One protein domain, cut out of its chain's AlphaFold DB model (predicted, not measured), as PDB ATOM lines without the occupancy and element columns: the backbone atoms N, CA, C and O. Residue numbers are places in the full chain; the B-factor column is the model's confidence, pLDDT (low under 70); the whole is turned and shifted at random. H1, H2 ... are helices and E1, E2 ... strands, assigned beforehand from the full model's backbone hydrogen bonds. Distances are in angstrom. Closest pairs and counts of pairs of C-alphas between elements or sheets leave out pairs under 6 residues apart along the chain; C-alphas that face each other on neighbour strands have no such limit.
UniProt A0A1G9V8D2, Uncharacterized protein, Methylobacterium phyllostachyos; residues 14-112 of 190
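This is residues 14 to 112 of the 190 residues of an uncharacterized protein of Methylobacterium phyllostachyos (UniProt A0A1G9V8D2). A twisted sheet of four antiparallel strands, in the order E1 E2 E3 E4, has one face covered by H3 and H4, with H4 crossing the strands; the other face is bare. H1 packs on H4 and on H2 near one end of the sheet. The 99 printed residues hold four named helices and four named strands, in the order H1 E1 H2 E2 E3 E4 H3 H4, a mixed class. The whole is compact, with a radius of gyration of the C-alphas of 13.0 A and spans of 37 by 25 by 23 A.

H1, residues 14 to 21, touches H2, residues 43 to 48; their closest C-alphas, of Ala 20 and Asp 45, are 5.6 A apart. H1 touches H4, residues 101 to 112, at a shallow tilt of 25 degrees, opposite ways; the closest C-alphas, of Ile 17 and Leu 106, are 6.4 A apart. E1, residues 36 to 40, pairs with E2, residues 54 to 60, with N 37 and O 57 at 2.8 A. E2, E3, residues 65 to 71, and E4, residues 77 to 82, form a meander, each strand the antiparallel neighbour of the one before, with N 58 and O 67 at 2.8 A and N 68 and O 80 at 2.8 A. E2 and E3 form a hairpin, as do E3 and E4. H3, residues 87 to 99, and H4 lie on the same face of the sheet, making two layers, helices over a sheet, each at a height over the sheet of 8.4 A. H3 runs slantwise to the strands, at 33 degrees to E3 on the local plane; H4 runs across them, at 80 degrees to E2 on the local plane. H3 and H4 touch only at the corner, closest at the C-alphas of Ala 97 and Ala 104, 5.2 A. In H1, H2, H3 and H4 every O i to N i+4 pair is within hydrogen-bond range.

H1 begins at C-alpha 14 (285.668, 371.250, 228.350). E2 measures 19.4 A, E3 20.0 A, E4 17.1 A, H3 18.6 A and H4 16.7 A. H4 ends at C-alpha 112 (275.125, 367.793, 224.778).

The two C-alphas farthest apart, of Gly 74 and Asp 88, are 38.2 A apart. The printed part has no cut; the link from H1 to E1 is long, with 14 residues. Residues 29 to 34 and 61 to 62 have pLDDT under 70.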
ATOM      1  N   PRO A  14     285.493 369.941 227.717       86.38
ATOM      2  CA  PRO A  14     285.668 371.250 228.350       86.38
ATOM      3  C   PRO A  14     286.859 372.066 227.831       86.38
ATOM      4  O   PRO A  14     286.701 373.249 227.547       86.38
ATOM      5  N   ALA A  15     288.033 371.449 227.659       85.31
ATOM      6  CA  ALA A  15     289.229 372.149 227.186       85.31
ATOM      7  C   ALA A  15     289.102 372.601 225.720       85.31
ATOM      8  O   ALA A  15     289.554 373.689 225.360       85.31
ATOM      9  N   LEU A  16     288.456 371.792 224.873       88.06
ATOM     10  CA  LEU A  16     288.152 372.165 223.488       88.06
ATOM     11  C   LEU A  16     287.155 373.326 223.425       88.06
ATOM     12  O   LEU A  16     287.320 374.244 222.622       88.06
ATOM     13  N   ILE A  17     286.145 373.310 224.295       91.75
ATOM     14  CA  ILE A  17     285.145 374.372 224.398       91.75
ATOM     15  C   ILE A  17     285.772 375.684 224.882       91.75
ATOM     16  O   ILE A  17     285.505 376.724 224.287       91.75
ATOM     17  N   GLU A  18     286.649 375.646 225.887       90.06
ATOM     18  CA  GLU A  18     287.365 376.830 226.384       90.06
ATOM     19  C   GLU A  18     288.249 377.460 225.290       90.06
ATOM     20  O   GLU A  18     288.225 378.676 225.072       90.06
ATOM     21  N   ALA A  19     288.977 376.631 224.534       88.06
ATOM     22  CA  ALA A  19     289.782 377.091 223.403       88.06
ATOM     23  C   ALA A  19     288.924 377.701 222.280       88.06
ATOM     24  O   ALA A  19     289.306 378.723 221.694       88.06
ATOM     25  N   ALA A  20     287.763 377.102 222.000       91.69
ATOM     26  CA  ALA A  20     286.808 377.606 221.021       91.69
ATOM     27  C   ALA A  20     286.161 378.920 221.479       91.69
ATOM     28  O   ALA A  20     286.002 379.836 220.672       91.69
ATOM     29  N   GLU A  21     285.830 379.059 222.763       92.25
ATOM     30  CA  GLU A  21     285.229 380.268 223.331       92.25
ATOM     31  C   GLU A  21     286.132 381.485 223.150       92.25
ATOM     32  O   GLU A  21     285.668 382.537 222.704       92.25
ATOM     33  N   ALA A  22     287.434 381.324 223.399       90.00
ATOM     34  CA  ALA A  22     288.416 382.393 223.250       90.00
ATOM     35  C   ALA A  22     288.535 382.927 221.808       90.00
ATOM     36  O   ALA A  22     289.032 384.037 221.599       90.00
ATOM     37  N   ARG A  23     288.106 382.148 220.805       90.50
ATOM     38  CA  ARG A  23     288.294 382.444 219.372       90.50
ATOM     39  C   ARG A  23     286.993 382.622 218.592       90.50
ATOM     40  O   ARG A  23     287.013 383.175 217.490       90.50
ATOM     41  N   ALA A  24     285.871 382.169 219.137       93.25
ATOM     42  CA  ALA A  24     284.579 382.228 218.479       93.25
ATOM     43  C   ALA A  24     284.100 383.675 218.287       93.25
ATOM     44  O   ALA A  24     284.343 384.577 219.089       93.25
ATOM     45  N   SER A  25     283.360 383.900 217.203       91.56
ATOM     46  CA  SER A  25     282.782 385.209 216.880       91.56
ATOM     47  C   SER A  25     281.274 385.123 216.677       91.56
ATOM     48  O   SER A  25     280.739 384.081 216.305       91.56
ATOM     49  N   CYS A  26     280.563 386.234 216.882       91.62
ATOM     50  CA  CYS A  26     279.114 386.312 216.687       91.62
ATOM     51  C   CYS A  26     278.761 387.314 215.575       91.62
ATOM     52  O   CYS A  26     279.064 388.501 215.688       91.62
ATOM     53  N   LYS A  27     278.105 386.858 214.493       84.06
ATOM     54  CA  LYS A  27     277.842 387.690 213.291       84.06
ATOM     55  C   LYS A  27     276.470 388.364 213.237       84.06
ATOM     56  O   LYS A  27     276.332 389.402 212.596       84.06
ATOM     57  N   LEU A  28     275.440 387.797 213.868       71.44
ATOM     58  CA  LEU A  28     274.057 388.282 213.727       71.44
ATOM     59  C   LEU A  28     273.557 389.157 214.898       71.44
ATOM     60  O   LEU A  28     272.385 389.518 214.907       71.44
ATOM     61  N   GLY A  29     274.464 389.680 215.738       57.69
ATOM     62  CA  GLY A  29     274.431 391.071 216.237       57.69
ATOM     63  C   GLY A  29     274.155 391.338 217.723       57.69
ATOM     64  O   GLY A  29     273.648 390.488 218.440       57.69
ATOM     65  N   MET A  30     274.406 392.596 218.126       56.31
ATOM     66  CA  MET A  30     273.813 393.265 219.293       56.31
ATOM     67  C   MET A  30     272.756 394.277 218.822       56.31
ATOM     68  O   MET A  30     273.061 395.395 218.419       56.31
ATOM     69  N   ALA A  31     271.490 393.885 218.893       57.09
ATOM     70  CA  ALA A  31     270.394 394.805 219.178       57.09
ATOM     71  C   ALA A  31     269.512 394.092 220.202       57.09
ATOM     72  O   ALA A  31     269.274 392.895 220.052       57.09
ATOM     73  N   ALA A  32     269.030 394.800 221.225       54.59
ATOM     74  CA  ALA A  32     268.344 394.226 222.392       54.59
ATOM     75  C   ALA A  32     267.111 393.339 222.072       54.59
ATOM     76  O   ALA A  32     266.593 392.655 222.951       54.59
ATOM     77  N   ALA A  33     266.653 393.335 220.813       57.06
ATOM     78  CA  ALA A  33     265.518 392.571 220.306       57.06
ATOM     79  C   ALA A  33     265.880 391.355 219.421       57.06
ATOM     80  O   ALA A  33     264.969 390.654 218.977       57.06
ATOM     81  N   ARG A  34     267.162 391.089 219.116       67.69
ATOM     82  CA  ARG A  34     267.530 389.950 218.255       67.69
ATOM     83  C   ARG A  34     267.383 388.636 219.022       67.69
ATOM     84  O   ARG A  34     267.870 388.499 220.138       67.69
ATOM     85  N   LYS A  35     266.667 387.691 218.406       81.62
ATOM     86  CA  LYS A  35     266.384 386.354 218.948       81.62
ATOM     87  C   LYS A  35     267.305 385.272 218.396       81.62
ATOM     88  O   LYS A  35     267.210 384.148 218.842       81.62
ATOM     89  N   ARG A  36     268.136 385.575 217.399       88.94
ATOM     90  CA  ARG A  36     268.931 384.574 216.686       88.94
ATOM     91  C   ARG A  36     270.360 385.058 216.527       88.94
ATOM     92  O   ARG A  36     270.587 386.133 215.969       88.94
ATOM     93  N   PHE A  37     271.302 384.249 216.985       91.06
ATOM     94  CA  PHE A  37     272.729 384.524 216.981       91.06
ATOM     95  C   PHE A  37     273.439 383.439 216.173       91.06
ATOM     96  O   PHE A  37     273.180 382.252 216.339       91.06
ATOM     97  N   ALA A  38     274.318 383.855 215.262       92.44
ATOM     98  CA  ALA A  38     275.183 382.938 214.527       92.44
ATOM     99  C   ALA A  38     276.575 383.001 215.143       92.44
ATOM    100  O   ALA A  38     277.228 384.046 215.041       92.44
ATOM    101  N   ILE A  39     276.983 381.898 215.763       94.25
ATOM    102  CA  ILE A  39     278.282 381.742 216.404       94.25
ATOM    103  C   ILE A  39     279.159 380.995 215.405       94.25
ATOM    104  O   ILE A  39     278.775 379.948 214.881       94.25
ATOM    105  N   ILE A  40     280.290 381.602 215.070       95.06
ATOM    106  CA  ILE A  40     281.245 381.089 214.098       95.06
ATOM    107  C   ILE A  40     282.491 380.667 214.858       95.06
ATOM    108  O   ILE A  40     283.137 381.508 215.486       95.06
ATOM    109  N   LEU A  41     282.799 379.380 214.777       94.88
ATOM    110  CA  LEU A  41     284.005 378.784 215.328       94.88
ATOM    111  C   LEU A  41     285.147 378.897 214.321       94.88
ATOM    112  O   LEU A  41     284.920 378.953 213.105       94.88
ATOM    113  N   ASP A  42     286.376 378.908 214.830       93.62
ATOM    114  CA  ASP A  42     287.535 378.671 213.982       93.62
ATOM    115  C   ASP A  42     287.449 377.270 213.365       93.62
ATOM    116  O   ASP A  42     286.854 376.347 213.928       93.62
ATOM    117  N   LYS A  43     288.050 377.105 212.186       91.00
ATOM    118  CA  LYS A  43     288.008 375.829 211.473       91.00
ATOM    119  C   LYS A  43     288.624 374.704 212.311       91.00
ATOM    120  O   LYS A  43     288.034 373.633 212.368       91.00
ATOM    121  N   ALA A  44     289.753 374.965 212.973       90.38
ATOM    122  CA  ALA A  44     290.426 373.950 213.775       90.38
ATOM    123  C   ALA A  44     289.596 373.544 215.005       90.38
ATOM    124  O   ALA A  44     289.548 372.365 215.332       90.38
ATOM    125  N   ASP A  45     288.899 374.492 215.643       91.69
ATOM    126  CA  ASP A  45     287.999 374.194 216.771       91.69
ATOM    127  C   ASP A  45     286.802 373.354 216.333       91.69
ATOM    128  O   ASP A  45     286.441 372.377 216.981       91.69
ATOM    129  N   ALA A  46     286.190 373.719 215.206       90.75
ATOM    130  CA  ALA A  46     285.053 372.990 214.662       90.75
ATOM    131  C   ALA A  46     285.430 371.558 214.251       90.75
ATOM    132  O   ALA A  46     284.666 370.632 214.503       90.75
ATOM    133  N   GLU A  47     286.610 371.377 213.651       89.88
ATOM    134  CA  GLU A  47     287.161 370.059 213.316       89.88
ATOM    135  C   GLU A  47     287.463 369.245 214.578       89.88
ATOM    136  O   GLU A  47     287.067 368.085 214.653       89.88
ATOM    137  N   ALA A  48     288.070 369.858 215.599       88.06
ATOM    138  CA  ALA A  48     288.343 369.196 216.873       88.06
ATOM    139  C   ALA A  48     287.060 368.775 217.611       88.06
ATOM    140  O   ALA A  48     287.042 367.737 218.262       88.06
ATOM    141  N   LEU A  49     285.979 369.548 217.481       88.44
ATOM    142  CA  LEU A  49     284.653 369.235 218.025       88.44
ATOM    143  C   LEU A  49     283.788 368.391 217.073       88.44
ATOM    144  O   LEU A  49     282.654 368.073 217.417       88.44
ATOM    145  N   ARG A  50     284.296 368.047 215.880       89.81
ATOM    146  CA  ARG A  50     283.601 367.282 214.827       89.81
ATOM    147  C   ARG A  50     282.231 367.842 214.445       89.81
ATOM    148  O   ARG A  50     281.270 367.120 214.189       89.81
ATOM    149  N   ILE A  51     282.143 369.158 214.341       91.12
ATOM    150  CA  ILE A  51     280.933 369.872 213.931       91.12
ATOM    151  C   ILE A  51     281.231 370.813 212.770       91.12
ATOM    152  O   ILE A  51     282.374 371.138 212.446       91.12
ATOM    153  N   LYS A  52     280.183 371.305 212.110       93.12
ATOM    154  CA  LYS A  52     280.343 372.420 211.175       93.12
ATOM    155  C   LYS A  52     280.655 373.710 211.947       93.12
ATOM    156  O   LYS A  52     280.060 373.937 212.997       93.12
ATOM    157  N   PRO A  53     281.478 374.627 211.397       92.56
ATOM    158  CA  PRO A  53     281.920 375.841 212.100       92.56
ATOM    159  C   PRO A  53     280.830 376.847 212.476       92.56
ATOM    160  O   PRO A  53     281.134 377.918 212.992       92.56
ATOM    161  N   ARG A  54     279.567 376.578 212.146       93.81
ATOM    162  CA  ARG A  54     278.459 377.498 212.361       93.81
ATOM    163  C   ARG A  54     277.450 376.872 213.308       93.81
ATOM    164  O   ARG A  54     276.770 375.921 212.933       93.81
ATOM    165  N   LEU A  55     277.293 377.509 214.458       94.56
ATOM    166  CA  LEU A  55     276.228 377.248 215.414       94.56
ATOM    167  C   LEU A  55     275.148 378.324 215.285       94.56
ATOM    168  O   LEU A  55     275.435 379.491 214.977       94.56
ATOM    169  N   ILE A  56     273.903 377.940 215.533       93.62
ATOM    170  CA  ILE A  56     272.765 378.851 215.593       93.62
ATOM    171  C   ILE A  56     272.186 378.789 216.998       93.62
ATOM    172  O   ILE A  56     271.634 377.770 217.380       93.62
ATOM    173  N   LEU A  57     272.279 379.890 217.735       92.75
ATOM    174  CA  LEU A  57     271.609 380.044 219.021       92.75
ATOM    175  C   LEU A  57     270.327 380.854 218.823       92.75
ATOM    176  O   LEU A  57     270.377 381.996 218.350       92.75
ATOM    177  N   GLU A  58     269.189 380.290 219.193       91.31
ATOM    178  CA  GLU A  58     267.891 380.950 219.225       91.31
ATOM    179  C   GLU A  58     267.479 381.200 220.681       91.31
ATOM    180  O   GLU A  58     267.577 380.339 221.539       91.31
ATOM    181  N   VAL A  59     267.078 382.432 220.989       87.69
ATOM    182  CA  VAL A  59     266.712 382.872 222.339       87.69
ATOM    183  C   VAL A  59     265.277 383.379 222.313       87.69
ATOM    184  O   VAL A  59     264.994 384.526 221.925       87.69
ATOM    185  N   GLU A  60     264.349 382.540 222.756       84.38
ATOM    186  CA  GLU A  60     262.923 382.834 222.760       84.38
ATOM    187  C   GLU A  60     262.446 383.343 224.122       84.38
ATOM    188  O   GLU A  60     261.735 382.684 224.870       84.38
ATOM    189  N   ALA A  61     262.728 384.615 224.405       69.88
ATOM    190  CA  ALA A  61     262.377 385.238 225.687       69.88
ATOM    191  C   ALA A  61     260.895 385.170 226.110       69.88
ATOM    192  O   ALA A  61     260.600 385.357 227.280       69.88
ATOM    193  N   ARG A  62     259.955 384.965 225.173       69.62
ATOM    194  CA  ARG A  62     258.526 384.799 225.508       69.62
ATOM    195  C   ARG A  62     258.179 383.379 225.946       69.62
ATOM    196  O   ARG A  62     257.190 383.219 226.646       69.62
ATOM    197  N   LYS A  63     258.946 382.391 225.481       73.69
ATOM    198  CA  LYS A  63     258.798 380.986 225.860       73.69
ATOM    199  C   LYS A  63     259.750 380.591 226.988       73.69
ATOM    200  O   LYS A  63     259.549 379.556 227.592       73.69
ATOM    201  N   GLY A  64     260.747 381.428 227.285       78.06
ATOM    202  CA  GLY A  64     261.729 381.136 228.325       78.06
ATOM    203  C   GLY A  64     262.810 380.152 227.882       78.06
ATOM    204  O   GLY A  64     263.535 379.660 228.739       78.06
ATOM    205  N   THR A  65     262.927 379.893 226.575       83.75
ATOM    206  CA  THR A  65     263.813 378.863 226.021       83.75
ATOM    207  C   THR A  65     265.054 379.452 225.362       83.75
ATOM    208  O   THR A  65     265.052 380.577 224.828       83.75
ATOM    209  N   VAL A  66     266.124 378.662 225.400       88.06
ATOM    210  CA  VAL A  66     267.353 378.883 224.644       88.06
ATOM    211  C   VAL A  66     267.654 377.617 223.856       88.06
ATOM    212  O   VAL A  66     267.918 376.571 224.436       88.06
ATOM    213  N   ASP A  67     267.621 377.731 222.535       92.00
ATOM    214  CA  ASP A  67     267.775 376.609 221.624       92.00
ATOM    215  C   ASP A  67     269.097 376.730 220.861       92.00
ATOM    216  O   ASP A  67     269.407 377.773 220.282       92.00
ATOM    217  N   LEU A  68     269.888 375.664 220.834       94.19
ATOM    218  CA  LEU A  68     271.104 375.572 220.037       94.19
ATOM    219  C   LEU A  68     270.886 374.596 218.890       94.19
ATOM    220  O   LEU A  68     270.624 373.424 219.129       94.19
ATOM    221  N   SER A  69     271.096 375.046 217.656       93.81
ATOM    222  CA  SER A  69     271.187 374.170 216.493       93.81
ATOM    223  C   SER A  69     272.605 374.115 215.936       93.81
ATOM    224  O   SER A  69     273.260 375.147 215.742       93.81
ATOM    225  N   TYR A  70     273.061 372.912 215.604       94.00
ATOM    226  CA  TYR A  70     274.365 372.668 214.994       94.00
ATOM    227  C   TYR A  70     274.310 371.485 214.029       94.00
ATOM    228  O   TYR A  70     273.310 370.776 213.945       94.00
ATOM    229  N   ILE A  71     275.370 371.310 213.242       91.38
ATOM    230  CA  ILE A  71     275.491 370.194 212.303       91.38
ATOM    231  C   ILE A  71     276.711 369.383 212.711       91.38
ATOM    232  O   ILE A  71     277.817 369.927 212.737       91.38
ATOM    233  N   TRP A  72     276.503 368.105 213.003       89.00
ATOM    234  CA  TRP A  72     277.565 367.146 213.273       89.00
ATOM    235  C   TRP A  72     278.301 366.759 211.984       89.00
ATOM    236  O   TRP A  72     277.780 366.890 210.866       89.00
ATOM    237  N   GLU A  73     279.539 366.299 212.116       79.38
ATOM    238  CA  GLU A  73     280.282 365.673 211.029       79.38
ATOM    239  C   GLU A  73     279.441 364.554 210.381       79.38
ATOM    240  O   GLU A  73     278.836 363.733 211.056       79.38
ATOM    241  N   GLY A  74     279.315 364.566 209.050       70.62
ATOM    242  CA  GLY A  74     278.370 363.697 208.325       70.62
ATOM    243  C   GLY A  74     277.062 364.378 207.901       70.62
ATOM    244  O   GLY A  74     276.332 363.837 207.079       70.62
ATOM    245  N   GLY A  75     276.803 365.613 208.352       77.81
ATOM    246  CA  GLY A  75     275.717 366.453 207.824       77.81
ATOM    247  C   GLY A  75     274.386 366.344 208.569       77.81
ATOM    248  O   GLY A  75     273.400 366.933 208.129       77.81
ATOM    249  N   ILE A  76     274.361 365.641 209.700       83.19
ATOM    250  CA  ILE A  76     273.173 365.496 210.542       83.19
ATOM    251  C   ILE A  76     273.011 366.753 211.400       83.19
ATOM    252  O   ILE A  76     273.962 367.212 212.033       83.19
ATOM    253  N   ALA A  77     271.809 367.327 211.395       87.56
ATOM    254  CA  ALA A  77     271.482 368.509 212.182       87.56
ATOM    255  C   ALA A  77     270.901 368.119 213.545       87.56
ATOM    256  O   ALA A  77     270.030 367.255 213.627       87.56
ATOM    257  N   TYR A  78     271.345 368.818 214.584       87.00
ATOM    258  CA  TYR A  78     270.917 368.639 215.967       87.00
ATOM    259  C   TYR A  78     270.334 369.936 216.504       87.00
ATOM    260  O   TYR A  78     270.733 371.026 216.080       87.00
ATOM    261  N   SER A  79     269.381 369.807 217.426       87.69
ATOM    262  CA  SER A  79     268.799 370.926 218.156       87.69
ATOM    263  C   SER A  79     268.645 370.552 219.622       87.69
ATOM    264  O   SER A  79     268.005 369.553 219.938       87.69
ATOM    265  N   ILE A  80     269.205 371.372 220.499       87.25
ATOM    266  CA  ILE A  80     269.133 371.224 221.953       87.25
ATOM    267  C   ILE A  80     268.338 372.401 222.489       87.25
ATOM    268  O   ILE A  80     268.535 373.517 222.015       87.25
ATOM    269  N   SER A  81     267.482 372.161 223.473       85.19
ATOM    270  CA  SER A  81     266.744 373.210 224.173       85.19
ATOM    271  C   SER A  81     267.120 373.206 225.647       85.19
ATOM    272  O   SER A  81     267.185 372.142 226.263       85.19
ATOM    273  N   ASP A  82     267.355 374.390 226.201       81.25
ATOM    274  CA  ASP A  82     267.370 374.627 227.639       81.25
ATOM    275  C   ASP A  82     266.068 375.326 228.044       81.25
ATOM    276  O   ASP A  82     265.807 376.477 227.669       81.25
ATOM    277  N   GLU A  83     265.242 374.593 228.794       82.31
ATOM    278  CA  GLU A  83     263.941 375.027 229.299       82.31
ATOM    279  C   GLU A  83     263.853 374.757 230.815       82.31
ATOM    280  O   GLU A  83     263.373 373.708 231.255       82.31
ATOM    281  N   PRO A  84     264.329 375.692 231.660       74.25
ATOM    282  CA  PRO A  84     264.209 375.564 233.107       74.25
ATOM    283  C   PRO A  84     262.743 375.461 233.547       74.25
ATOM    284  O   PRO A  84     261.893 376.199 233.056       74.25
ATOM    285  N   GLY A  85     262.434 374.619 234.537       75.00
ATOM    286  CA  GLY A  85     261.053 374.440 235.020       75.00
ATOM    287  C   GLY A  85     260.464 375.632 235.794       75.00
ATOM    288  O   GLY A  85     259.258 375.680 236.026       75.00
ATOM    289  N   GLU A  86     261.293 376.598 236.204       83.38
ATOM    290  CA  GLU A  86     260.890 377.761 237.007       83.38
ATOM    291  C   GLU A  86     260.974 379.067 236.186       83.38
ATOM    292  O   GLU A  86     262.034 379.346 235.616       83.38
ATOM    293  N   PRO A  87     259.930 379.927 236.180       80.56
ATOM    294  CA  PRO A  87     259.900 381.156 235.374       80.56
ATOM    295  C   PRO A  87     261.060 382.131 235.629       80.56
ATOM    296  O   PRO A  87     261.586 382.733 234.690       80.56
ATOM    297  N   ASP A  88     261.499 382.275 236.882       82.69
ATOM    298  CA  ASP A  88     262.617 383.164 237.227       82.69
ATOM    299  C   ASP A  88     263.945 382.645 236.661       82.69
ATOM    300  O   ASP A  88     264.774 383.425 236.183       82.69
ATOM    301  N   ARG A  89     264.133 381.319 236.635       81.06
ATOM    302  CA  ARG A  89     265.313 380.691 236.025       81.06
ATOM    303  C   ARG A  89     265.290 380.835 234.511       81.06
ATOM    304  O   ARG A  89     266.306 381.217 233.943       81.06
ATOM    305  N   GLN A  90     264.135 380.638 233.878       81.19
ATOM    306  CA  GLN A  90     263.962 380.886 232.443       81.19
ATOM    307  C   GLN A  90     264.351 382.323 232.069       81.19
ATOM    308  O   GLN A  90     265.110 382.555 231.125       81.19
ATOM    309  N   ALA A  91     263.881 383.311 232.838       82.50
ATOM    310  CA  ALA A  91     264.209 384.715 232.609       82.50
ATOM    311  C   ALA A  91     265.716 384.998 232.758       82.50
ATOM    312  O   ALA A  91     266.282 385.742 231.949       82.50
ATOM    313  N   LEU A  92     266.372 384.393 233.754       84.56
ATOM    314  CA  LEU A  92     267.819 384.500 233.962       84.56
ATOM    315  C   LEU A  92     268.615 383.852 232.823       84.56
ATOM    316  O   LEU A  92     269.516 384.504 232.291       84.56
ATOM    317  N   THR A  93     268.257 382.638 232.397       85.38
ATOM    318  CA  THR A  93     268.893 381.928 231.275       85.38
ATOM    319  C   THR A  93     268.805 382.753 229.992       85.38
ATOM    320  O   THR A  93     269.816 383.035 229.346       85.38
ATOM    321  N   VAL A  94     267.613 383.257 229.664       86.62
ATOM    322  CA  VAL A  94     267.387 384.129 228.504       86.62
ATOM    323  C   VAL A  94     268.211 385.416 228.593       86.62
ATOM    324  O   VAL A  94     268.804 385.856 227.601       86.62
ATOM    325  N   ALA A  95     268.236 386.063 229.762       86.31
ATOM    326  CA  ALA A  95     268.991 387.297 229.961       86.31
ATOM    327  C   ALA A  95     270.500 387.065 229.812       86.31
ATOM    328  O   ALA A  95     271.189 387.887 229.203       86.31
ATOM    329  N   HIS A  96     270.996 385.944 230.330       87.06
ATOM    330  CA  HIS A  96     272.384 385.532 230.216       87.06
ATOM    331  C   HIS A  96     272.769 385.237 228.761       87.06
ATOM    332  O   HIS A  96     273.701 385.854 228.243       87.06
ATOM    333  N   ALA A  97     271.986 384.417 228.053       88.88
ATOM    334  CA  ALA A  97     272.227 384.072 226.651       88.88
ATOM    335  C   ALA A  97     272.249 385.299 225.725       88.88
ATOM    336  O   ALA A  97     273.018 385.356 224.768       88.88
ATOM    337  N   ARG A  98     271.456 386.335 226.027       87.38
ATOM    338  CA  ARG A  98     271.487 387.607 225.281       87.38
ATOM    339  C   ARG A  98     272.737 388.440 225.531       87.38
ATOM    340  O   ARG A  98     273.157 389.170 224.635       87.38
ATOM    341  N   ARG A  99     273.277 388.400 226.750       88.44
ATOM    342  CA  ARG A  99     274.487 389.145 227.129       88.44
ATOM    343  C   ARG A  99     275.742 388.456 226.604       88.44
ATOM    344  O   ARG A  99     276.642 389.148 226.134       88.44
ATOM    345  N   SER A 100     275.747 387.126 226.620       90.56
ATOM    346  CA  SER A 100     276.900 386.294 226.276       90.56
ATOM    347  C   SER A 100     276.494 385.136 225.348       90.56
ATOM    348  O   SER A 100     276.529 383.977 225.758       90.56
ATOM    349  N   PRO A 101     276.106 385.412 224.086       91.31
ATOM    350  CA  PRO A 101     275.588 384.385 223.176       91.31
ATOM    351  C   PRO A 101     276.635 383.349 222.758       91.31
ATOM    352  O   PRO A 101     276.280 382.212 222.475       91.31
ATOM    353  N   VAL A 102     277.919 383.723 222.709       93.31
ATOM    354  CA  VAL A 102     279.006 382.774 222.414       93.31
ATOM    355  C   VAL A 102     279.120 381.747 223.536       93.31
ATOM    356  O   VAL A 102     278.988 380.557 223.273       93.31
ATOM    357  N   PHE A 103     279.269 382.221 224.776       92.69
ATOM    358  CA  PHE A 103     279.331 381.364 225.957       92.69
ATOM    359  C   PHE A 103     278.093 380.467 226.065       92.69
ATOM    360  O   PHE A 103     278.223 379.261 226.206       92.69
ATOM    361  N   ALA A 104     276.884 381.028 225.926       92.44
ATOM    362  CA  ALA A 104     275.654 380.243 226.034       92.44
ATOM    363  C   ALA A 104     275.547 379.144 224.963       92.44
ATOM    364  O   ALA A 104     275.136 378.030 225.269       92.44
ATOM    365  N   ALA A 105     275.940 379.428 223.717       94.12
ATOM    366  CA  ALA A 105     275.955 378.415 222.664       94.12
ATOM    367  C   ALA A 105     276.983 377.310 222.939       94.12
ATOM    368  O   ALA A 105     276.700 376.137 222.719       94.12
ATOM    369  N   LEU A 106     278.174 377.677 223.408       95.12
ATOM    370  CA  LEU A 106     279.241 376.721 223.675       95.12
ATOM    371  C   LEU A 106     278.987 375.883 224.932       95.12
ATOM    372  O   LEU A 106     279.313 374.702 224.929       95.12
ATOM    373  N   ASP A 107     278.348 376.439 225.961       93.50
ATOM    374  CA  ASP A 107     277.963 375.669 227.146       93.50
ATOM    375  C   ASP A 107     276.854 374.651 226.831       93.50
ATOM    376  O   ASP A 107     276.950 373.499 227.246       93.50
ATOM    377  N   LEU A 108     275.855 375.018 226.018       93.12
ATOM    378  CA  LEU A 108     274.850 374.057 225.540       93.12
ATOM    379  C   LEU A 108     275.473 372.950 224.687       93.12
ATOM    380  O   LEU A 108     275.134 371.781 224.856       93.12
ATOM    381  N   LEU A 109     276.411 373.306 223.801       94.44
ATOM    382  CA  LEU A 109     277.150 372.325 223.010       94.44
ATOM    383  C   LEU A 109     277.945 371.376 223.915       94.44
ATOM    384  O   LEU A 109     277.909 370.168 223.710       94.44
ATOM    385  N   ARG A 110     278.638 371.909 224.928       93.31
ATOM    386  CA  ARG A 110     279.405 371.125 225.902       93.31
ATOM    387  C   ARG A 110     278.522 370.088 226.593       93.31
ATOM    388  O   ARG A 110     278.868 368.914 226.579       93.31
ATOM    389  N   GLN A 111     277.392 370.516 227.155       90.19
ATOM    390  CA  GLN A 111     276.466 369.634 227.875       90.19
ATOM    391  C   GLN A 111     275.937 368.497 226.988       90.19
ATOM    392  O   GLN A 111     275.811 367.361 227.442       90.19
ATOM    393  N   ASP A 112     275.624 368.791 225.726       91.75
ATOM    394  CA  ASP A 112     275.125 367.793 224.778       91.75
ATOM    395  C   ASP A 112     276.210 366.795 224.359       91.75
ATOM    396  O   ASP A 112     275.987 365.584 224.382       91.75
TER     397      ASP A 112